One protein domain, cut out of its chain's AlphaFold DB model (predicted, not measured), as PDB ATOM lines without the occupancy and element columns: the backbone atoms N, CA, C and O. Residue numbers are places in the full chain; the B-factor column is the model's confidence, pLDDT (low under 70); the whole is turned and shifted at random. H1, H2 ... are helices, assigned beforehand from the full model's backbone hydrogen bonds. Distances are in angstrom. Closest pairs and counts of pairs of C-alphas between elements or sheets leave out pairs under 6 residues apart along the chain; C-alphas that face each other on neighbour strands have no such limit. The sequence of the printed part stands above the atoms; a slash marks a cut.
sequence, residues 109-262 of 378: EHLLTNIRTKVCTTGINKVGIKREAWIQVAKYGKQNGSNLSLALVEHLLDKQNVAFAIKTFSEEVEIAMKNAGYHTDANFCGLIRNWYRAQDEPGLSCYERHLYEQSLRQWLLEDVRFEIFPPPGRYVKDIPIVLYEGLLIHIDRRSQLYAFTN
ATOM      1  N   GLU A 109     147.532 159.608 178.642       91.69
ATOM      2  CA  GLU A 109     146.296 160.037 177.978       91.69
ATOM      3  C   GLU A 109     146.194 161.566 177.904       91.69
ATOM      4  O   GLU A 109     145.963 162.155 176.836       91.69
ATOM      5  N   HIS A 110     146.480 162.242 179.018       92.19
ATOM      6  CA  HIS A 110     146.596 163.697 179.061       92.19
ATOM      7  C   HIS A 110     147.729 164.227 178.173       92.19
ATOM      8  O   HIS A 110     147.582 165.257 177.505       92.19
ATOM      9  N   LEU A 111     148.875 163.544 178.125       94.88
ATOM     10  CA  LEU A 111     149.971 163.928 177.231       94.88
ATOM     11  C   LEU A 111     149.544 163.807 175.756       94.88
ATOM     12  O   LEU A 111     149.749 164.747 174.984       94.88
ATOM     13  N   LEU A 112     148.873 162.715 175.375       96.38
ATOM     14  CA  LEU A 112     148.382 162.482 174.013       96.38
ATOM     15  C   LEU A 112     147.370 163.551 173.564       96.38
ATOM     16  O   LEU A 112     147.500 164.132 172.480       96.38
ATOM     17  N   THR A 113     146.368 163.846 174.394       96.06
ATOM     18  CA  THR A 113     145.328 164.849 174.092       96.06
ATOM     19  C   THR A 113     145.903 166.268 174.020       96.06
ATOM     20  O   THR A 113     145.512 167.074 173.162       96.06
ATOM     21  N   ASN A 114     146.916 166.575 174.835       96.50
ATOM     22  CA  ASN A 114     147.658 167.830 174.749       96.50
ATOM     23  C   ASN A 114     148.486 167.936 173.459       96.50
ATOM     24  O   ASN A 114     148.485 169.003 172.833       96.50
ATOM     25  N   ILE A 115     149.126 166.850 173.004       97.06
ATOM     26  CA  ILE A 115     149.813 166.822 171.700       97.06
ATOM     27  C   ILE A 115     148.808 167.056 170.569       97.06
ATOM     28  O   ILE A 115     149.038 167.941 169.743       97.06
ATOM     29  N   ARG A 116     147.670 166.337 170.560       97.00
ATOM     30  CA  ARG A 116     146.572 166.532 169.588       97.00
ATOM     31  C   ARG A 116     146.172 168.001 169.522       97.00
ATOM     32  O   ARG A 116     146.165 168.607 168.452       97.00
ATOM     33  N   THR A 117     145.891 168.597 170.677       96.31
ATOM     34  CA  THR A 117     145.524 170.013 170.770       96.31
ATOM     35  C   THR A 117     146.595 170.893 170.140       96.31
ATOM     36  O   THR A 117     146.287 171.789 169.355       96.31
ATOM     37  N   LYS A 118     147.867 170.655 170.464       95.94
ATOM     38  CA  LYS A 118     148.973 171.479 169.987       95.94
ATOM     39  C   LYS A 118     149.131 171.423 168.463       95.94
ATOM     40  O   LYS A 118     149.234 172.479 167.831       95.94
ATOM     41  N   VAL A 119     149.115 170.228 167.869       96.56
ATOM     42  CA  VAL A 119     149.253 170.082 166.409       96.56
ATOM     43  C   VAL A 119     148.060 170.679 165.666       96.56
ATOM     44  O   VAL A 119     148.246 171.406 164.693       96.56
ATOM     45  N   CYS A 120     146.845 170.477 166.178       94.94
ATOM     46  CA  CYS A 120     145.622 170.953 165.542       94.94
ATOM     47  C   CYS A 120     145.354 172.456 165.749       94.94
ATOM     48  O   CYS A 120     144.652 173.053 164.937       94.94
ATOM     49  N   THR A 121     145.909 173.096 166.788       93.56
ATOM     50  CA  THR A 121     145.776 174.554 167.004       93.56
ATOM     51  C   THR A 121     146.797 175.361 166.215       93.56
ATOM     52  O   THR A 121     146.432 176.323 165.542       93.56
ATOM     53  N   THR A 122     148.078 175.002 166.313       94.00
ATOM     54  CA  THR A 122     149.176 175.841 165.798       94.00
ATOM     55  C   THR A 122     150.229 175.086 164.998       94.00
ATOM     56  O   THR A 122     151.097 175.729 164.412       94.00
ATOM     57  N   GLY A 123     150.208 173.751 165.012       95.19
ATOM     58  CA  GLY A 123     151.342 172.946 164.562       95.19
ATOM     59  C   GLY A 123     152.555 173.058 165.499       95.19
ATOM     60  O   GLY A 123     152.513 173.714 166.548       95.19
ATOM     61  N   ILE A 124     153.648 172.413 165.100       95.75
ATOM     62  CA  ILE A 124     154.972 172.475 165.727       95.75
ATOM     63  C   ILE A 124     155.956 172.988 164.656       95.75
ATOM     64  O   ILE A 124     156.781 172.261 164.101       95.75
ATOM     65  N   ASN A 125     155.802 174.271 164.314       91.69
ATOM     66  CA  ASN A 125     156.348 174.855 163.085       91.69
ATOM     67  C   ASN A 125     157.881 174.844 163.014       91.69
ATOM     68  O   ASN A 125     158.430 174.650 161.931       91.69
ATOM     69  N   LYS A 126     158.582 175.004 164.146       88.81
ATOM     70  CA  LYS A 126     160.058 174.939 164.198       88.81
ATOM     71  C   LYS A 126     160.667 173.646 163.662       88.81
ATOM     72  O   LYS A 126     161.816 173.675 163.241       88.81
ATOM     73  N   VAL A 127     159.921 172.546 163.679       90.81
ATOM     74  CA  VAL A 127     160.358 171.233 163.174       90.81
ATOM     75  C   VAL A 127     159.546 170.786 161.958       90.81
ATOM     76  O   VAL A 127     159.515 169.611 161.613       90.81
ATOM     77  N   GLY A 128     158.880 171.731 161.289       93.25
ATOM     78  CA  GLY A 128     158.180 171.479 160.032       93.25
ATOM     79  C   GLY A 128     156.838 170.764 160.169       93.25
ATOM     80  O   GLY A 128     156.277 170.397 159.143       93.25
ATOM     81  N   ILE A 129     156.311 170.611 161.387       97.19
ATOM     82  CA  ILE A 129     154.997 170.011 161.630       97.19
ATOM     83  C   ILE A 129     153.928 171.094 161.526       97.19
ATOM     84  O   ILE A 129     153.863 172.006 162.354       97.19
ATOM     85  N   LYS A 130     153.090 171.002 160.504       96.56
ATOM     86  CA  LYS A 130     152.165 172.044 160.071       96.56
ATOM     87  C   LYS A 130     150.734 171.629 160.346       96.56
ATOM     88  O   LYS A 130     150.287 170.578 159.901       96.56
ATOM     89  N   ARG A 131     149.964 172.511 160.983       96.19
ATOM     90  CA  ARG A 131     148.519 172.319 161.200       96.19
ATOM     91  C   ARG A 131     147.784 172.000 159.892       96.19
ATOM     92  O   ARG A 131     146.842 171.208 159.875       96.19
ATOM     93  N   GLU A 132     148.223 172.612 158.797       96.00
ATOM     94  CA  GLU A 132     147.643 172.474 157.466       96.00
ATOM     95  C   GLU A 132     147.621 171.018 156.988       96.00
ATOM     96  O   GLU A 132     146.657 170.633 156.333       96.00
ATOM     97  N   ALA A 133     148.609 170.196 157.358       95.81
ATOM     98  CA  ALA A 133     148.635 168.780 156.999       95.81
ATOM     99  C   ALA A 133     147.415 168.034 157.570       95.81
ATOM    100  O   ALA A 133     146.689 167.362 156.833       95.81
ATOM    101  N   TRP A 134     147.118 168.233 158.861       96.69
ATOM    102  CA  TRP A 134     145.937 167.655 159.516       96.69
ATOM    103  C   TRP A 134     144.635 168.182 158.912       96.69
ATOM    104  O   TRP A 134     143.706 167.404 158.702       96.69
ATOM    105  N   ILE A 135     144.558 169.480 158.599       96.56
ATOM    106  CA  ILE A 135     143.367 170.076 157.974       96.56
ATOM    107  C   ILE A 135     143.120 169.471 156.588       96.56
ATOM    108  O   ILE A 135     141.984 169.137 156.261       96.56
ATOM    109  N   GLN A 136     144.162 169.319 155.769       94.81
ATOM    110  CA  GLN A 136     144.036 168.759 154.422       94.81
ATOM    111  C   GLN A 136     143.574 167.303 154.461       94.81
ATOM    112  O   GLN A 136     142.630 166.941 153.759       94.81
ATOM    113  N   VAL A 137     144.162 166.485 155.337       95.56
ATOM    114  CA  VAL A 137     143.715 165.098 155.516       95.56
ATOM    115  C   VAL A 137     142.270 165.042 156.007       95.56
ATOM    116  O   VAL A 137     141.489 164.261 155.471       95.56
ATOM    117  N   ALA A 138     141.887 165.908 156.947       95.06
ATOM    118  CA  ALA A 138     140.530 165.985 157.481       95.06
ATOM    119  C   ALA A 138     139.480 166.453 156.455       95.06
ATOM    120  O   ALA A 138     138.347 165.970 156.476       95.06
ATOM    121  N   LYS A 139     139.835 167.374 155.546       93.88
ATOM    122  CA  LYS A 139     138.955 167.847 154.458       93.88
ATOM    123  C   LYS A 139     138.584 166.724 153.497       93.88
ATOM    124  O   LYS A 139     137.441 166.649 153.054       93.88
ATOM    125  N   TYR A 140     139.540 165.846 153.212       90.06
ATOM    126  CA  TYR A 140     139.397 164.766 152.241       90.06
ATOM    127  C   TYR A 140     139.359 163.374 152.891       90.06
ATOM    128  O   TYR A 140     139.577 162.381 152.203       90.06
ATOM    129  N   GLY A 141     139.038 163.282 154.191       82.62
ATOM    130  CA  GLY A 141     139.129 162.047 154.988       82.62
ATOM    131  C   GLY A 141     138.458 160.835 154.332       82.62
ATOM    132  O   GLY A 141     139.069 159.797 154.096       82.62
ATOM    133  N   LYS A 142     137.204 160.993 153.890       80.50
ATOM    134  CA  LYS A 142     136.468 159.912 153.205       80.50
ATOM    135  C   LYS A 142     137.120 159.453 151.894       80.50
ATOM    136  O   LYS A 142     136.924 158.314 151.493       80.50
ATOM    137  N   GLN A 143     137.843 160.337 151.209       84.69
ATOM    138  CA  GLN A 143     138.441 160.076 149.896       84.69
ATOM    139  C   GLN A 143     139.849 159.486 150.015       84.69
ATOM    140  O   GLN A 143     140.254 158.703 149.164       84.69
ATOM    141  N   ASN A 144     140.585 159.846 151.069       83.62
ATOM    142  CA  ASN A 144     141.935 159.349 151.333       83.62
ATOM    143  C   ASN A 144     141.966 158.142 152.294       83.62
ATOM    144  O   ASN A 144     143.050 157.671 152.631       83.62
ATOM    145  N   GLY A 145     140.801 157.639 152.718       83.56
ATOM    146  CA  GLY A 145     140.673 156.481 153.607       83.56
ATOM    147  C   GLY A 145     140.880 156.791 155.093       83.56
ATOM    148  O   GLY A 145     140.869 155.873 155.907       83.56
ATOM    149  N   SER A 146     141.042 158.063 155.470       89.25
ATOM    150  CA  SER A 146     141.168 158.482 156.864       89.25
ATOM    151  C   SER A 146     139.806 158.735 157.511       89.25
ATOM    152  O   SER A 146     138.931 159.407 156.964       89.25
ATOM    153  N   ASN A 147     139.642 158.287 158.755       87.25
ATOM    154  CA  ASN A 147     138.449 158.608 159.539       87.25
ATOM    155  C   ASN A 147     138.490 160.022 160.160       87.25
ATOM    156  O   ASN A 147     137.552 160.407 160.869       87.25
ATOM    157  N   LEU A 148     139.562 160.790 159.940       93.31
ATOM    158  CA  LEU A 148     139.735 162.138 160.476       93.31
ATOM    159  C   LEU A 148     138.750 163.127 159.836       93.31
ATOM    160  O   LEU A 148     138.511 163.099 158.632       93.31
ATOM    161  N   SER A 149     138.181 164.023 160.644       93.31
ATOM    162  CA  SER A 149     137.205 165.020 160.198       93.31
ATOM    163  C   SER A 149     137.588 166.426 160.648       93.31
ATOM    164  O   SER A 149     138.313 166.605 161.630       93.31
ATOM    165  N   LEU A 150     137.068 167.442 159.952       93.94
ATOM    166  CA  LEU A 150     137.322 168.846 160.299       93.94
ATOM    167  C   LEU A 150     136.852 169.191 161.716       93.94
ATOM    168  O   LEU A 150     137.513 169.964 162.399       93.94
ATOM    169  N   ALA A 151     135.779 168.564 162.206       92.69
ATOM    170  CA  ALA A 151     135.319 168.758 163.580       92.69
ATOM    171  C   ALA A 151     136.388 168.383 164.621       92.69
ATOM    172  O   ALA A 151     136.538 169.066 165.631       92.69
ATOM    173  N   LEU A 152     137.175 167.337 164.355       92.31
ATOM    174  CA  LEU A 152     138.223 166.879 165.268       92.31
ATOM    175  C   LEU A 152     139.487 167.746 165.220       92.31
ATOM    176  O   LEU A 152     140.210 167.777 166.217       92.31
ATOM    177  N   VAL A 153     139.738 168.428 164.094       92.44
ATOM    178  CA  VAL A 153     140.972 169.189 163.825       92.44
ATOM    179  C   VAL A 153     140.772 170.702 163.937       92.44
ATOM    180  O   VAL A 153     141.522 171.366 164.646       92.44
ATOM    181  N   GLU A 154     139.787 171.275 163.245       91.50
ATOM    182  CA  GLU A 154     139.536 172.722 163.244       91.50
ATOM    183  C   GLU A 154     138.732 173.168 164.463       91.50
ATOM    184  O   GLU A 154     139.087 174.164 165.088       91.50
ATOM    185  N   HIS A 155     137.682 172.423 164.817       88.94
ATOM    186  CA  HIS A 155     136.819 172.760 165.954       88.94
ATOM    187  C   HIS A 155     137.284 172.142 167.273       88.94
ATOM    188  O   HIS A 155     136.746 172.494 168.317       88.94
ATOM    189  N   LEU A 156     138.279 171.243 167.229       90.38
ATOM    190  CA  LEU A 156     138.792 170.523 168.398       90.38
ATOM    191  C   LEU A 156     137.667 169.930 169.252       90.38
ATOM    192  O   LEU A 156     137.689 170.044 170.478       90.38
ATOM    193  N   LEU A 157     136.683 169.309 168.585       89.75
ATOM    194  CA  LEU A 157     135.563 168.656 169.253       89.75
ATOM    195  C   LEU A 157     136.103 167.728 170.339       89.75
ATOM    196  O   LEU A 157     136.959 166.882 170.050       89.75
ATOM    197  N   ASP A 158     135.603 167.949 171.554       87.69
ATOM    198  CA  ASP A 158     135.996 167.265 172.780       87.69
ATOM    199  C   ASP A 158     137.523 167.100 172.891       87.69
ATOM    200  O   ASP A 158     138.124 166.066 172.577       87.69
ATOM    201  N   LYS A 159     138.177 168.203 173.267       89.69
ATOM    202  CA  LYS A 159     139.637 168.321 173.353       89.69
ATOM    203  C   LYS A 159     140.267 167.256 174.260       89.69
ATOM    204  O   LYS A 159     141.392 166.840 173.990       89.69
ATOM    205  N   GLN A 160     139.568 166.865 175.323       87.50
ATOM    206  CA  GLN A 160     140.061 165.934 176.342       87.50
ATOM    207  C   GLN A 160     139.810 164.467 175.969       87.50
ATOM    208  O   GLN A 160     140.304 163.572 176.642       87.50
ATOM    209  N   ASN A 161     139.115 164.202 174.861       91.69
ATOM    210  CA  ASN A 161     138.803 162.848 174.435       91.69
ATOM    211  C   ASN A 161     140.017 162.104 173.862       91.69
ATOM    212  O   ASN A 161     140.547 162.453 172.795       91.69
ATOM    213  N   VAL A 162     140.405 161.026 174.539       92.06
ATOM    214  CA  VAL A 162     141.524 160.158 174.158       92.06
ATOM    215  C   VAL A 162     141.234 159.394 172.872       92.06
ATOM    216  O   VAL A 162     142.089 159.347 171.989       92.06
ATOM    217  N   ALA A 163     140.014 158.880 172.684       93.50
ATOM    218  CA  ALA A 163     139.648 158.155 171.466       93.50
ATOM    219  C   ALA A 163     139.778 159.045 170.219       93.50
ATOM    220  O   ALA A 163     140.245 158.603 169.167       93.50
ATOM    221  N   PHE A 164     139.444 160.333 170.332       95.56
ATOM    222  CA  PHE A 164     139.677 161.298 169.257       95.56
ATOM    223  C   PHE A 164     141.158 161.609 169.035       95.56
ATOM    224  O   PHE A 164     141.556 161.865 167.896       95.56
ATOM    225  N   ALA A 165     141.985 161.568 170.078       96.44
ATOM    226  CA  ALA A 165     143.429 161.702 169.934       96.44
ATOM    227  C   ALA A 165     144.055 160.477 169.251       96.44
ATOM    228  O   ALA A 165     144.779 160.655 168.274       96.44
ATOM    229  N   ILE A 166     143.681 159.256 169.646       95.81
ATOM    230  CA  ILE A 166     144.078 158.006 168.972       95.81
ATOM    231  C   ILE A 166     143.671 158.048 167.495       95.81
ATOM    232  O   ILE A 166     144.474 157.775 166.607       95.81
ATOM    233  N   LYS A 167     142.441 158.486 167.214       95.44
ATOM    234  CA  LYS A 167     141.939 158.657 165.849       95.44
ATOM    235  C   LYS A 167     142.702 159.718 165.049       95.44
ATOM    236  O   LYS A 167     142.811 159.606 163.833       95.44
ATOM    237  N   THR A 168     143.205 160.759 165.712       96.69
ATOM    238  CA  THR A 168     144.026 161.804 165.078       96.69
ATOM    239  C   THR A 168     145.419 161.287 164.731       96.69
ATOM    240  O   THR A 168     145.966 161.677 163.703       96.69
ATOM    241  N   PHE A 169     145.972 160.399 165.556       97.50
ATOM    242  CA  PHE A 169     147.276 159.769 165.354       97.50
ATOM    243  C   PHE A 169     147.131 158.312 164.895       97.50
ATOM    244  O   PHE A 169     147.755 157.410 165.450       97.50
ATOM    245  N   SER A 170     146.279 158.068 163.896       96.69
ATOM    246  CA  SER A 170     146.022 156.724 163.375       96.69
ATOM    247  C   SER A 170     146.907 156.385 162.172       96.69
ATOM    248  O   SER A 170     147.507 157.262 161.543       96.69
ATOM    249  N   GLU A 171     146.986 155.098 161.833       97.00
ATOM    250  CA  GLU A 171     147.729 154.644 160.653       97.00
ATOM    251  C   GLU A 171     147.151 155.216 159.359       97.00
ATOM    252  O   GLU A 171     147.883 155.637 158.467       97.00
ATOM    253  N   GLU A 172     145.826 155.289 159.274       96.81
ATOM    254  CA  GLU A 172     145.128 155.817 158.109       96.81
ATOM    255  C   GLU A 172     145.419 157.307 157.920       96.81
ATOM    256  O   GLU A 172     145.581 157.768 156.790       96.81
ATOM    257  N   VAL A 173     145.528 158.071 159.016       97.12
ATOM    258  CA  VAL A 173     145.953 159.478 158.964       97.12
ATOM    259  C   VAL A 173     147.398 159.588 158.490       97.12
ATOM    260  O   VAL A 173     147.678 160.385 157.597       97.12
ATOM    261  N   GLU A 174     148.306 158.778 159.037       97.62
ATOM    262  CA  GLU A 174     149.712 158.748 158.623       97.62
ATOM    263  C   GLU A 174     149.848 158.465 157.115       97.62
ATOM    264  O   GLU A 174     150.538 159.199 156.402       97.62
ATOM    265  N   ILE A 175     149.167 157.435 156.609       97.00
ATOM    266  CA  ILE A 175     149.180 157.067 155.186       97.00
ATOM    267  C   ILE A 175     148.592 158.195 154.331       97.00
ATOM    268  O   ILE A 175     149.189 158.582 153.323       97.00
ATOM    269  N   ALA A 176     147.462 158.772 154.744       96.44
ATOM    270  CA  ALA A 176     146.843 159.887 154.035       96.44
ATOM    271  C   ALA A 176     147.760 161.120 153.971       96.44
ATOM    272  O   ALA A 176     147.841 161.770 152.927       96.44
ATOM    273  N   MET A 177     148.498 161.420 155.046       96.75
ATOM    274  CA  MET A 177     149.496 162.494 155.060       96.75
ATOM    275  C   MET A 177     150.643 162.219 154.085       96.75
ATOM    276  O   MET A 177     151.008 163.118 153.326       96.75
ATOM    277  N   LYS A 178     151.174 160.985 154.044       96.62
ATOM    278  CA  LYS A 178     152.223 160.598 153.077       96.62
ATOM    279  C   LYS A 178     151.743 160.774 151.639       96.62
ATOM    280  O   LYS A 178     152.454 161.376 150.840       96.62
ATOM    281  N   ASN A 179     150.533 160.313 151.330       95.06
ATOM    282  CA  ASN A 179     149.950 160.415 149.987       95.06
ATOM    283  C   ASN A 179     149.712 161.868 149.554       95.06
ATOM    284  O   ASN A 179     149.800 162.184 148.371       95.06
ATOM    285  N   ALA A 180     149.445 162.763 150.506       93.88
ATOM    286  CA  ALA A 180     149.299 164.194 150.266       93.88
ATOM    287  C   ALA A 180     150.639 164.967 150.258       93.88
ATOM    288  O   ALA A 180     150.632 166.190 150.131       93.88
ATOM    289  N   GLY A 181     151.783 164.281 150.393       96.00
ATOM    290  CA  GLY A 181     153.125 164.878 150.371       96.00
ATOM    291  C   GLY A 181     153.595 165.476 151.705       96.00
ATOM    292  O   GLY A 181     154.670 166.074 151.768       96.00
ATOM    293  N   TYR A 182     152.838 165.299 152.789       96.88
ATOM    294  CA  TYR A 182     153.179 165.779 154.133       96.88
ATOM    295  C   TYR A 182     154.013 164.742 154.900       96.88
ATOM    296  O   TYR A 182     153.599 164.216 155.931       96.88
ATOM    297  N   HIS A 183     155.195 164.400 154.378       97.56
ATOM    298  CA  HIS A 183     156.025 163.319 154.930       97.56
ATOM    299  C   HIS A 183     156.512 163.583 156.362       97.56
ATOM    300  O   HIS A 183     156.517 162.667 157.182       97.56
ATOM    301  N   THR A 184     156.903 164.820 156.684       97.19
ATOM    302  CA  THR A 184     157.366 165.187 158.032       97.19
ATOM    303  C   THR A 184     156.243 165.035 159.060       97.19
ATOM    304  O   THR A 184     156.444 164.424 160.109       97.19
ATOM    305  N   ASP A 185     155.045 165.518 158.728       97.88
ATOM    306  CA  ASP A 185     153.841 165.392 159.551       97.88
ATOM    307  C   ASP A 185     153.417 163.931 159.724       97.88
ATOM    308  O   ASP A 185     153.105 163.505 160.835       97.88
ATOM    309  N   ALA A 186     153.484 163.138 158.649       97.94
ATOM    310  CA  ALA A 186     153.192 161.712 158.695       97.94
ATOM    311  C   ALA A 186     154.156 160.953 159.617       97.94
ATOM    312  O   ALA A 186     153.722 160.155 160.444       97.94
ATOM    313  N   ASN A 187     155.460 161.220 159.512       98.00
ATOM    314  CA  ASN A 187     156.457 160.587 160.375       98.00
ATOM    315  C   ASN A 187     156.211 160.934 161.847       98.00
ATOM    316  O   ASN A 187     156.282 160.056 162.704       98.00
ATOM    317  N   PHE A 188     155.858 162.187 162.142       98.19
ATOM    318  CA  PHE A 188     155.468 162.593 163.490       98.19
ATOM    319  C   PHE A 188     154.178 161.902 163.954       98.19
ATOM    320  O   PHE A 188     154.106 161.440 165.089       98.19
ATOM    321  N   CYS A 189     153.176 161.769 163.080       98.19
ATOM    322  CA  CYS A 189     151.950 161.026 163.367       98.19
ATOM    323  C   CYS A 189     152.255 159.575 163.771       98.19
ATOM    324  O   CYS A 189     151.789 159.118 164.814       98.19
ATOM    325  N   GLY A 190     153.097 158.880 162.999       98.19
ATOM    326  CA  GLY A 190     153.550 157.525 163.313       98.19
ATOM    327  C   GLY A 190     154.355 157.442 164.614       98.19
ATOM    328  O   GLY A 190     154.179 156.507 165.393       98.19
ATOM    329  N   LEU A 191     155.187 158.447 164.895       98.00
ATOM    330  CA  LEU A 191     155.973 158.536 166.125       98.00
ATOM    331  C   LEU A 191     155.080 158.611 167.373       98.00
ATOM    332  O   LEU A 191     155.273 157.843 168.315       98.00
ATOM    333  N   ILE A 192     154.077 159.496 167.361       98.25
ATOM    334  CA  ILE A 192     153.118 159.640 168.467       98.25
ATOM    335  C   ILE A 192     152.236 158.396 168.598       98.25
ATOM    336  O   ILE A 192     152.027 157.915 169.711       98.25
ATOM    337  N   ARG A 193     151.774 157.835 167.472       97.69
ATOM    338  CA  ARG A 193     151.011 156.579 167.436       97.69
ATOM    339  C   ARG A 193     151.764 155.452 168.136       97.69
ATOM    340  O   ARG A 193     151.229 154.822 169.043       97.69
ATOM    341  N   ASN A 194     153.009 155.214 167.735       97.69
ATOM    342  CA  ASN A 194     153.835 154.144 168.285       97.69
ATOM    343  C   ASN A 194     154.156 154.374 169.764       97.69
ATOM    344  O   ASN A 194     154.052 153.441 170.559       97.69
ATOM    345  N   TRP A 195     154.477 155.613 170.149       96.94
ATOM    346  CA  TRP A 195     154.687 155.962 171.553       96.94
ATOM    347  C   TRP A 195     153.462 155.637 172.417       96.94
ATOM    348  O   TRP A 195     153.620 155.022 173.470       96.94
ATOM    349  N   TYR A 196     152.252 155.984 171.969       95.75
ATOM    350  CA  TYR A 196     151.038 155.698 172.735       95.75
ATOM    351  C   TYR A 196     150.701 154.199 172.760       95.75
ATOM    352  O   TYR A 196     150.352 153.657 173.807       95.75
ATOM    353  N   ARG A 197     150.903 153.479 171.647       94.81
ATOM    354  CA  ARG A 197     150.773 152.009 171.616       94.81
ATOM    355  C   ARG A 197     151.695 151.332 172.626       94.81
ATOM    356  O   ARG A 197     151.295 150.356 173.252       94.81
ATOM    357  N   ALA A 198     152.895 151.867 172.854       92.62
ATOM    358  CA  ALA A 198     153.798 151.343 173.878       92.62
ATOM    359  C   ALA A 198     153.226 151.415 175.307       92.62
ATOM    360  O   ALA A 198     153.665 150.650 176.170       92.62
ATOM    361  N   GLN A 199     152.230 152.273 175.543       89.69
ATOM    362  CA  GLN A 199     151.568 152.441 176.835       89.69
ATOM    363  C   GLN A 199     150.410 151.452 177.004       89.69
ATOM    364  O   GLN A 199     150.354 150.743 178.007       89.69
ATOM    365  N   ASP A 200     149.551 151.341 175.989       85.56
ATOM    366  CA  ASP A 200     148.239 150.695 176.134       85.56
ATOM    367  C   ASP A 200     148.059 149.392 175.324       85.56
ATOM    368  O   ASP A 200     147.339 148.485 175.741       85.56
ATOM    369  N   GLU A 201     148.764 149.219 174.201       89.06
ATOM    370  CA  GLU A 201     148.512 148.103 173.274       89.06
ATOM    371  C   GLU A 201     148.830 146.740 173.920       89.06
ATOM    372  O   GLU A 201     149.958 146.531 174.379       89.06
ATOM    373  N   PRO A 202     147.902 145.768 173.940       86.12
ATOM    374  CA  PRO A 202     148.180 144.429 174.447       86.12
ATOM    375  C   PRO A 202     149.102 143.638 173.503       86.12
ATOM    376  O   PRO A 202     149.075 143.792 172.288       86.12
ATOM    377  N   GLY A 203     149.915 142.741 174.063       86.56
ATOM    378  CA  GLY A 203     150.739 141.813 173.274       86.56
ATOM    379  C   GLY A 203     152.070 142.365 172.745       86.56
ATOM    380  O   GLY A 203     152.880 141.569 172.284       86.56
ATOM    381  N   LEU A 204     152.350 143.670 172.867       88.81
ATOM    382  CA  LEU A 204     153.685 144.214 172.570       88.81
ATOM    383  C   LEU A 204     154.723 143.755 173.598       88.81
ATOM    384  O   LEU A 204     154.499 143.879 174.812       88.81
ATOM    385  N   SER A 205     155.880 143.302 173.108       87.38
ATOM    386  CA  SER A 205     157.019 142.915 173.943       87.38
ATOM    387  C   SER A 205     157.645 144.122 174.652       87.38
ATOM    388  O   SER A 205     157.551 145.262 174.192       87.38
ATOM    389  N   CYS A 206     158.344 143.885 175.769       83.25
ATOM    390  CA  CYS A 206     159.049 144.950 176.496       83.25
ATOM    391  C   CYS A 206     160.075 145.674 175.611       83.25
ATOM    392  O   CYS A 206     160.232 146.888 175.709       83.25
ATOM    393  N   TYR A 207     160.738 144.934 174.719       85.44
ATOM    394  CA  TYR A 207     161.700 145.488 173.774       85.44
ATOM    395  C   TYR A 207     161.040 146.445 172.771       85.44
ATOM    396  O   TYR A 207     161.513 147.565 172.599       85.44
ATOM    397  N   GLU A 208     159.921 146.051 172.157       89.75
ATOM    398  CA  GLU A 208     159.195 146.903 171.202       89.75
ATOM    399  C   GLU A 208     158.666 148.180 171.856       89.75
ATOM    400  O   GLU A 208     158.803 149.265 171.292       89.75
ATOM    401  N   ARG A 209     158.116 148.070 173.074       90.56
ATOM    402  CA  ARG A 209     157.661 149.239 173.841       90.56
ATOM    403  C   ARG A 209     158.800 150.219 174.077       90.56
ATOM    404  O   ARG A 209     158.657 151.406 173.792       90.56
ATOM    405  N   HIS A 210     159.945 149.707 174.523       88.25
ATOM    406  CA  HIS A 210     161.120 150.530 174.757       88.25
ATOM    407  C   HIS A 210     161.620 151.193 173.464       88.25
ATOM    408  O   HIS A 210     161.939 152.377 173.473       88.25
ATOM    409  N   LEU A 211     161.631 150.482 172.331       90.44
ATOM    410  CA  LEU A 211     162.003 151.065 171.037       90.44
ATOM    411  C   LEU A 211     161.093 152.233 170.631       90.44
ATOM    412  O   LEU A 211     161.585 153.273 170.187       90.44
ATOM    413  N   TYR A 212     159.777 152.085 170.781       95.06
ATOM    414  CA  TYR A 212     158.821 153.150 170.469       95.06
ATOM    415  C   TYR A 212     159.000 154.372 171.377       95.06
ATOM    416  O   TYR A 212     159.007 155.506 170.892       95.06
ATOM    417  N   GLU A 213     159.214 154.153 172.673       92.50
ATOM    418  CA  GLU A 213     159.508 155.214 173.639       92.50
ATOM    419  C   GLU A 213     160.812 155.951 173.304       92.50
ATOM    420  O   GLU A 213     160.833 157.183 173.225       92.50
ATOM    421  N   GLN A 214     161.892 155.210 173.039       90.25
ATOM    422  CA  GLN A 214     163.195 155.787 172.703       90.25
ATOM    423  C   GLN A 214     163.180 156.535 171.366       90.25
ATOM    424  O   GLN A 214     163.859 157.550 171.236       90.25
ATOM    425  N   SER A 215     162.359 156.104 170.404       94.19
ATOM    426  CA  SER A 215     162.183 156.817 169.132       94.19
ATOM    427  C   SER A 215     161.621 158.223 169.355       94.19
ATOM    428  O   SER A 215     162.164 159.200 168.832       94.19
ATOM    429  N   LEU A 216     160.561 158.355 170.167       95.94
ATOM    430  CA  LEU A 216     160.006 159.673 170.497       95.94
ATOM    431  C   LEU A 216     160.990 160.500 171.328       95.94
ATOM    432  O   LEU A 216     161.158 161.693 171.081       95.94
ATOM    433  N   ARG A 217     161.683 159.871 172.279       92.81
ATOM    434  CA  ARG A 217     162.714 160.530 173.085       92.81
ATOM    435  C   ARG A 217     163.834 161.115 172.229       92.81
ATOM    436  O   ARG A 217     164.196 162.273 172.417       92.81
ATOM    437  N   GLN A 218     164.361 160.343 171.281       91.38
ATOM    438  CA  GLN A 218     165.399 160.797 170.361       91.38
ATOM    439  C   GLN A 218     164.913 162.008 169.563       91.38
ATOM    440  O   GLN A 218     165.589 163.034 169.542       91.38
ATOM    441  N   TRP A 219     163.705 161.929 168.999       95.00
ATOM    442  CA  TRP A 219     163.103 163.051 168.284       95.00
ATOM    443  C   TRP A 219     162.911 164.284 169.176       95.00
ATOM    444  O   TRP A 219     163.087 165.405 168.711       95.00
ATOM    445  N   LEU A 220     162.569 164.129 170.459       93.00
ATOM    446  CA  LEU A 220     162.417 165.256 171.388       93.00
ATOM    447  C   LEU A 220     163.755 165.944 171.690       93.00
ATOM    448  O   LEU A 220     163.787 167.173 171.784       93.00
ATOM    449  N   LEU A 221     164.839 165.180 171.826       88.44
ATOM    450  CA  LEU A 221     166.164 165.685 172.209       88.44
ATOM    451  C   LEU A 221     167.002 166.184 171.023       88.44
ATOM    452  O   LEU A 221     167.893 167.007 171.216       88.44
ATOM    453  N   GLU A 222     166.714 165.724 169.805       87.69
ATOM    454  CA  GLU A 222     167.423 166.128 168.586       87.69
ATOM    455  C   GLU A 222     167.444 167.658 168.418       87.69
ATOM    456  O   GLU A 222     166.429 168.320 168.625       87.69
ATOM    457  N   ASP A 223     168.585 168.243 168.056       82.56
ATOM    458  CA  ASP A 223     168.763 169.692 167.852       82.56
ATOM    459  C   ASP A 223     168.396 170.599 169.051       82.56
ATOM    460  O   ASP A 223     168.250 171.820 168.896       82.56
ATOM    461  N   VAL A 224     168.257 170.048 170.265       82.25
ATOM    462  CA  VAL A 224     168.050 170.836 171.488       82.25
ATOM    463  C   VAL A 224     169.374 171.026 172.216       82.25
ATOM    464  O   VAL A 224     170.024 170.073 172.628       82.25
ATOM    465  N   ARG A 225     169.753 172.292 172.400       77.62
ATOM    466  CA  ARG A 225     170.966 172.688 173.121       77.62
ATOM    467  C   ARG A 225     170.620 173.095 174.545       77.62
ATOM    468  O   ARG A 225     170.218 174.237 174.780       77.62
ATOM    469  N   PHE A 226     170.718 172.147 175.469       75.69
ATOM    470  CA  PHE A 226     170.429 172.359 176.891       75.69
ATOM    471  C   PHE A 226     171.566 173.064 177.633       75.69
ATOM    472  O   PHE A 226     171.361 173.605 178.710       75.69
ATOM    473  N   GLU A 227     172.759 173.099 177.051       72.38
ATOM    474  CA  GLU A 227     173.947 173.745 177.598       72.38
ATOM    475  C   GLU A 227     173.894 175.281 177.527       72.38
ATOM    476  O   GLU A 227     174.679 175.968 178.182       72.38
ATOM    477  N   ILE A 228     172.967 175.841 176.746       77.31
ATOM    478  CA  ILE A 228     172.895 177.281 176.494       77.31
ATOM    479  C   ILE A 228     172.211 178.013 177.646       77.31
ATOM    480  O   ILE A 228     171.108 177.665 178.058       77.31
ATOM    481  N   PHE A 229     172.850 179.095 178.093       79.50
ATOM    482  CA  PHE A 229     172.282 180.068 179.016       79.50
ATOM    483  C   PHE A 229     171.710 181.279 178.248       79.50
ATOM    484  O   PHE A 229     172.385 181.799 177.357       79.50
ATOM    485  N   PRO A 230     170.496 181.763 178.565       79.81
ATOM    486  CA  PRO A 230     169.584 181.184 179.541       79.81
ATOM    487  C   PRO A 230     168.960 179.894 178.977       79.81
ATOM    488  O   PRO A 230     168.872 179.757 177.750       79.81
ATOM    489  N   PRO A 231     168.502 178.977 179.848       76.81
ATOM    490  CA  PRO A 231     167.822 177.767 179.405       76.81
ATOM    491  C   PRO A 231     166.604 178.088 178.525       76.81
ATOM    492  O   PRO A 231     166.091 179.219 178.541       76.81
ATOM    493  N   PRO A 232     166.111 177.103 177.749       77.38
ATOM    494  CA  PRO A 232     164.905 177.275 176.956       77.38
ATOM    495  C   PRO A 232     163.764 177.875 177.787       77.38
ATOM    496  O   PRO A 232     163.521 177.480 178.922       77.38
ATOM    497  N   GLY A 233     163.075 178.866 177.216       81.12
ATOM    498  CA  GLY A 233     161.949 179.524 177.878       81.12
ATOM    499  C   GLY A 233     160.681 178.665 177.860       81.12
ATOM    500  O   GLY A 233     160.713 177.445 177.892       81.12
ATOM    501  N   ARG A 234     159.516 179.302 177.706       87.00
ATOM    502  CA  ARG A 234     158.200 178.625 177.762       87.00
ATOM    503  C   ARG A 234     157.958 177.535 176.705       87.00
ATOM    504  O   ARG A 234     156.973 176.808 176.818       87.00
ATOM    505  N   TYR A 235     158.788 177.461 175.664       89.12
ATOM    506  CA  TYR A 235     158.616 176.529 174.553       89.12
ATOM    507  C   TYR A 235     159.952 175.943 174.096       89.12
ATOM    508  O   TYR A 235     160.897 176.689 173.825       89.12
ATOM    509  N   VAL A 236     159.970 174.632 173.874       88.62
ATOM    510  CA  VAL A 236     161.066 173.886 173.239       88.62
ATOM    511  C   VAL A 236     160.526 173.307 171.940       88.62
ATOM    512  O   VAL A 236     159.452 172.723 171.934       88.62
ATOM    513  N   LYS A 237     161.195 173.540 170.804       88.62
ATOM    514  CA  LYS A 237     160.680 173.170 169.466       88.62
ATOM    515  C   LYS A 237     159.264 173.693 169.148       88.62
ATOM    516  O   LYS A 237     158.602 173.137 168.301       88.62
ATOM    517  N   ASP A 238     158.799 174.770 169.787       91.44
ATOM    518  CA  ASP A 238     157.394 175.255 169.775       91.44
ATOM    519  C   ASP A 238     156.389 174.409 170.571       91.44
ATOM    520  O   ASP A 238     155.219 174.781 170.656       91.44
ATOM    521  N   ILE A 239     156.829 173.342 171.227       94.06
ATOM    522  CA  ILE A 239     156.053 172.566 172.196       94.06
ATOM    523  C   ILE A 239     156.087 173.307 173.542       94.06
ATOM    524  O   ILE A 239     157.165 173.743 173.952       94.06
ATOM    525  N   PRO A 240     154.943 173.510 174.227       93.44
ATOM    526  CA  PRO A 240     154.935 174.067 175.581       93.44
ATOM    527  C   PRO A 240     155.868 173.275 176.499       93.44
ATOM    528  O   PRO A 240     155.815 172.047 176.486       93.44
ATOM    529  N   ILE A 241     156.689 173.962 177.296       90.38
ATOM    530  CA  ILE A 241     157.730 173.314 178.111       90.38
ATOM    531  C   ILE A 241     157.160 172.221 179.026       90.38
ATOM    532  O   ILE A 241     157.705 171.131 179.057       90.38
ATOM    533  N   VAL A 242     155.987 172.445 179.628       91.31
ATOM    534  CA  VAL A 242     155.307 171.455 180.484       91.31
ATOM    535  C   VAL A 242     154.970 170.165 179.724       91.31
ATOM    536  O   VAL A 242     155.142 169.073 180.252       91.31
ATOM    537  N   LEU A 243     154.516 170.272 178.470       94.44
ATOM    538  CA  LEU A 243     154.225 169.101 177.637       94.44
ATOM    539  C   LEU A 243     155.518 168.407 177.193       94.44
ATOM    540  O   LEU A 243     155.597 167.183 177.201       94.44
ATOM    541  N   TYR A 244     156.526 169.192 176.810       93.25
ATOM    542  CA  TYR A 244     157.830 168.688 176.385       93.25
ATOM    543  C   TYR A 244     158.526 167.899 177.503       93.25
ATOM    544  O   TYR A 244     158.900 166.743 177.311       93.25
ATOM    545  N   GLU A 245     158.643 168.507 178.684       90.38
ATOM    546  CA  GLU A 245     159.194 167.880 179.882       90.38
ATOM    547  C   GLU A 245     158.350 166.686 180.304       90.38
ATOM    548  O   GLU A 245     158.902 165.644 180.640       90.38
ATOM    549  N   GLY A 246     157.022 166.800 180.223       92.25
ATOM    550  CA  GLY A 246     156.131 165.719 180.607       92.25
ATOM    551  C   GLY A 246     156.322 164.447 179.781       92.25
ATOM    552  O   GLY A 246     156.369 163.353 180.341       92.25
ATOM    553  N   LEU A 247     156.524 164.586 178.467       94.06
ATOM    554  CA  LEU A 247     156.849 163.461 177.587       94.06
ATOM    555  C   LEU A 247     158.199 162.827 177.943       94.06
ATOM    556  O   LEU A 247     158.289 161.606 178.054       94.06
ATOM    557  N   LEU A 248     159.237 163.643 178.153       91.31
ATOM    558  CA  LEU A 248     160.570 163.146 178.505       91.31
ATOM    559  C   LEU A 248     160.595 162.466 179.876       91.31
ATOM    560  O   LEU A 248     161.163 161.384 180.001       91.31
ATOM    561  N   ILE A 249     159.952 163.062 180.885       89.19
ATOM    562  CA  ILE A 249     159.796 162.477 182.223       89.19
ATOM    563  C   ILE A 249     159.116 161.119 182.110       89.19
ATOM    564  O   ILE A 249     159.631 160.137 182.639       89.19
ATOM    565  N   HIS A 250     157.987 161.048 181.403       91.00
ATOM    566  CA  HIS A 250     157.233 159.809 181.256       91.00
ATOM    567  C   HIS A 250     158.087 158.700 180.614       91.00
ATOM    568  O   HIS A 250     158.177 157.598 181.160       91.00
ATOM    569  N   ILE A 251     158.769 158.996 179.502       91.00
ATOM    570  CA  ILE A 251     159.624 158.026 178.801       91.00
ATOM    571  C   ILE A 251     160.805 157.570 179.673       91.00
ATOM    572  O   ILE A 251     161.077 156.369 179.788       91.00
ATOM    573  N   ASP A 252     161.508 158.513 180.302       87.88
ATOM    574  CA  ASP A 252     162.666 158.207 181.142       87.88
ATOM    575  C   ASP A 252     162.261 157.359 182.352       87.88
ATOM    576  O   ASP A 252     162.938 156.387 182.682       87.88
ATOM    577  N   ARG A 253     161.124 157.669 182.984       87.25
ATOM    578  CA  ARG A 253     160.610 156.921 184.138       87.25
ATOM    579  C   ARG A 253     160.224 155.500 183.782       87.25
ATOM    580  O   ARG A 253     160.555 154.585 184.532       87.25
ATOM    581  N   ARG A 254     159.590 155.282 182.629       87.81
ATOM    582  CA  ARG A 254     159.286 153.922 182.160       87.81
ATOM    583  C   ARG A 254     160.551 153.132 181.871       87.81
ATOM    584  O   ARG A 254     160.662 151.983 182.289       87.81
ATOM    585  N   SER A 255     161.537 153.761 181.240       85.38
ATOM    586  CA  SER A 255     162.833 153.136 180.969       85.38
ATOM    587  C   SER A 255     163.585 152.777 182.261       85.38
ATOM    588  O   SER A 255     164.144 151.687 182.374       85.38
ATOM    589  N   GLN A 256     163.538 153.647 183.274       84.25
ATOM    590  CA  GLN A 256     164.077 153.377 184.609       84.25
ATOM    591  C   GLN A 256     163.319 152.244 185.310       84.25
ATOM    592  O   GLN A 256     163.944 151.341 185.859       84.25
ATOM    593  N   LEU A 257     161.984 152.235 185.247       85.81
ATOM    594  CA  LEU A 257     161.171 151.171 185.830       85.81
ATOM    595  C   LEU A 257     161.456 149.816 185.177       85.81
ATOM    596  O   LEU A 257     161.588 148.818 185.884       85.81
ATOM    597  N   TYR A 258     161.606 149.772 183.850       82.25
ATOM    598  CA  TYR A 258     162.021 148.564 183.135       82.25
ATOM    599  C   TYR A 258     163.353 148.032 183.668       82.25
ATOM    600  O   TYR A 258     163.483 146.825 183.872       82.25
ATOM    601  N   ALA A 259     164.313 148.919 183.936       79.75
ATOM    602  CA  ALA A 259     165.591 148.536 184.518       79.75
ATOM    603  C   ALA A 259     165.445 148.027 185.965       79.75
ATOM    604  O   ALA A 259     166.005 146.984 186.291       79.75
ATOM    605  N   PHE A 260     164.648 148.692 186.810       82.06
ATOM    606  CA  PHE A 260     164.432 148.283 188.206       82.06
ATOM    607  C   PHE A 260     163.659 146.968 188.355       82.06
ATOM    608  O   PHE A 260     163.891 146.211 189.293       82.06
ATOM    609  N   THR A 261     162.742 146.687 187.432       82.31
ATOM    610  CA  THR A 261     161.874 145.498 187.462       82.31
ATOM    611  C   THR A 261     162.377 144.359 186.578       82.31
ATOM    612  O   THR A 261     161.685 143.357 186.420       82.31
ATOM    613  N   ASN A 262     163.564 144.492 185.971       76.62
ATOM    614  CA  ASN A 262     164.101 143.541 184.988       76.62
ATOM    615  C   ASN A 262     163.100 143.191 183.868       76.62
ATOM    616  O   ASN A 262     162.994 142.040 183.448       76.62
TER     617      ASN A 262
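What this domain is: This is residues 109 to 262 of the 378 residues of an uncharacterized protein of Mytilus coruscus (UniProt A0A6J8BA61). Look for four longer helices, H1, H7, H8 and H9, in a loosely formed up-and-down bundle, each running against the one before it in the chain, with H7 nearest the middle. The short helices H2 to H6 gather on the side of H1 and H7 away from H8 and H9, while residues 226 to 231, between H8 and H9, stick out. You have 154 residues with nine named helices, H1 to H9 in order, and no named strand; the class is all helix. The whole is compact, with a radius of gyration of the C-alphas of 15.7 A and spans of 47 by 43 by 28 A.

How they stand to each other: Start at H1, residues 109 to 122. Its residues 119 to 122 alone touch H2, residues 131 to 139, about perpendicular at 86 degrees; the closest C-alphas, of Cys 120 and Arg 131, are 5.4 A apart. H3, residues 141 to 144, is close to H2 but not clearly touching, 7.3 A between the closest C-alphas, of Val 137 and Asn 144. H4, residues 150 to 153, touches H2, closest at C-alphas 138 and 150, 5.1 A. H5, residues 162 to 168, touches H1 at a steep tilt of 42 degrees, the same way, closest at C-alphas 113 and 165, 5.5 A. H6, residues 171 to 179, touches H2, closest at C-alphas 137 and 176, 6.3 A. H7, residues 183 to 200, forms a helical hairpin with H6 at a shallow tilt of 11 degrees, closest at C-alphas 174 and 186, 4.6 A. With residues 191 to 199 alone H7 touches H8, residues 206 to 221, in a hairpin at a steep tilt of 44 degrees, closest at C-alphas 198 and 209, 4.4 A. H9, residues 241 to 260, forms a hairpin with H8 at 33 degrees, only just short of steep, closest at C-alphas 213 and 251, 5.9 A. Residues 243 to 247 of H9 touch residues 111 to 115 of H1, closest at C-alphas 111 and 243, 6.7 A. Every O i to N i+4 pair is within hydrogen-bond range in H1, H2, H5, H6, H8 and H9, and 13 of 14 in H7; H3 and H4 are too short for such a pair.

Where its parts are: Find C-alpha 109 at (146.296, 160.037, 177.978); H1 runs 20.2 A from there. H7 begins at (156.025, 163.319, 154.930) and runs 25.9 A; H8 spans 22.3 A. H9, 27.8 A, ends at C-alpha 260, (164.432, 148.283, 188.206).

The domain as a whole: The two C-alphas farthest apart, of Gln 143 and Phe 229, are 48.9 A apart. The link from H8 to H9, residues 222 to 240, is long. The printed part has no cut, and no printed residue is under 70 in pLDDT.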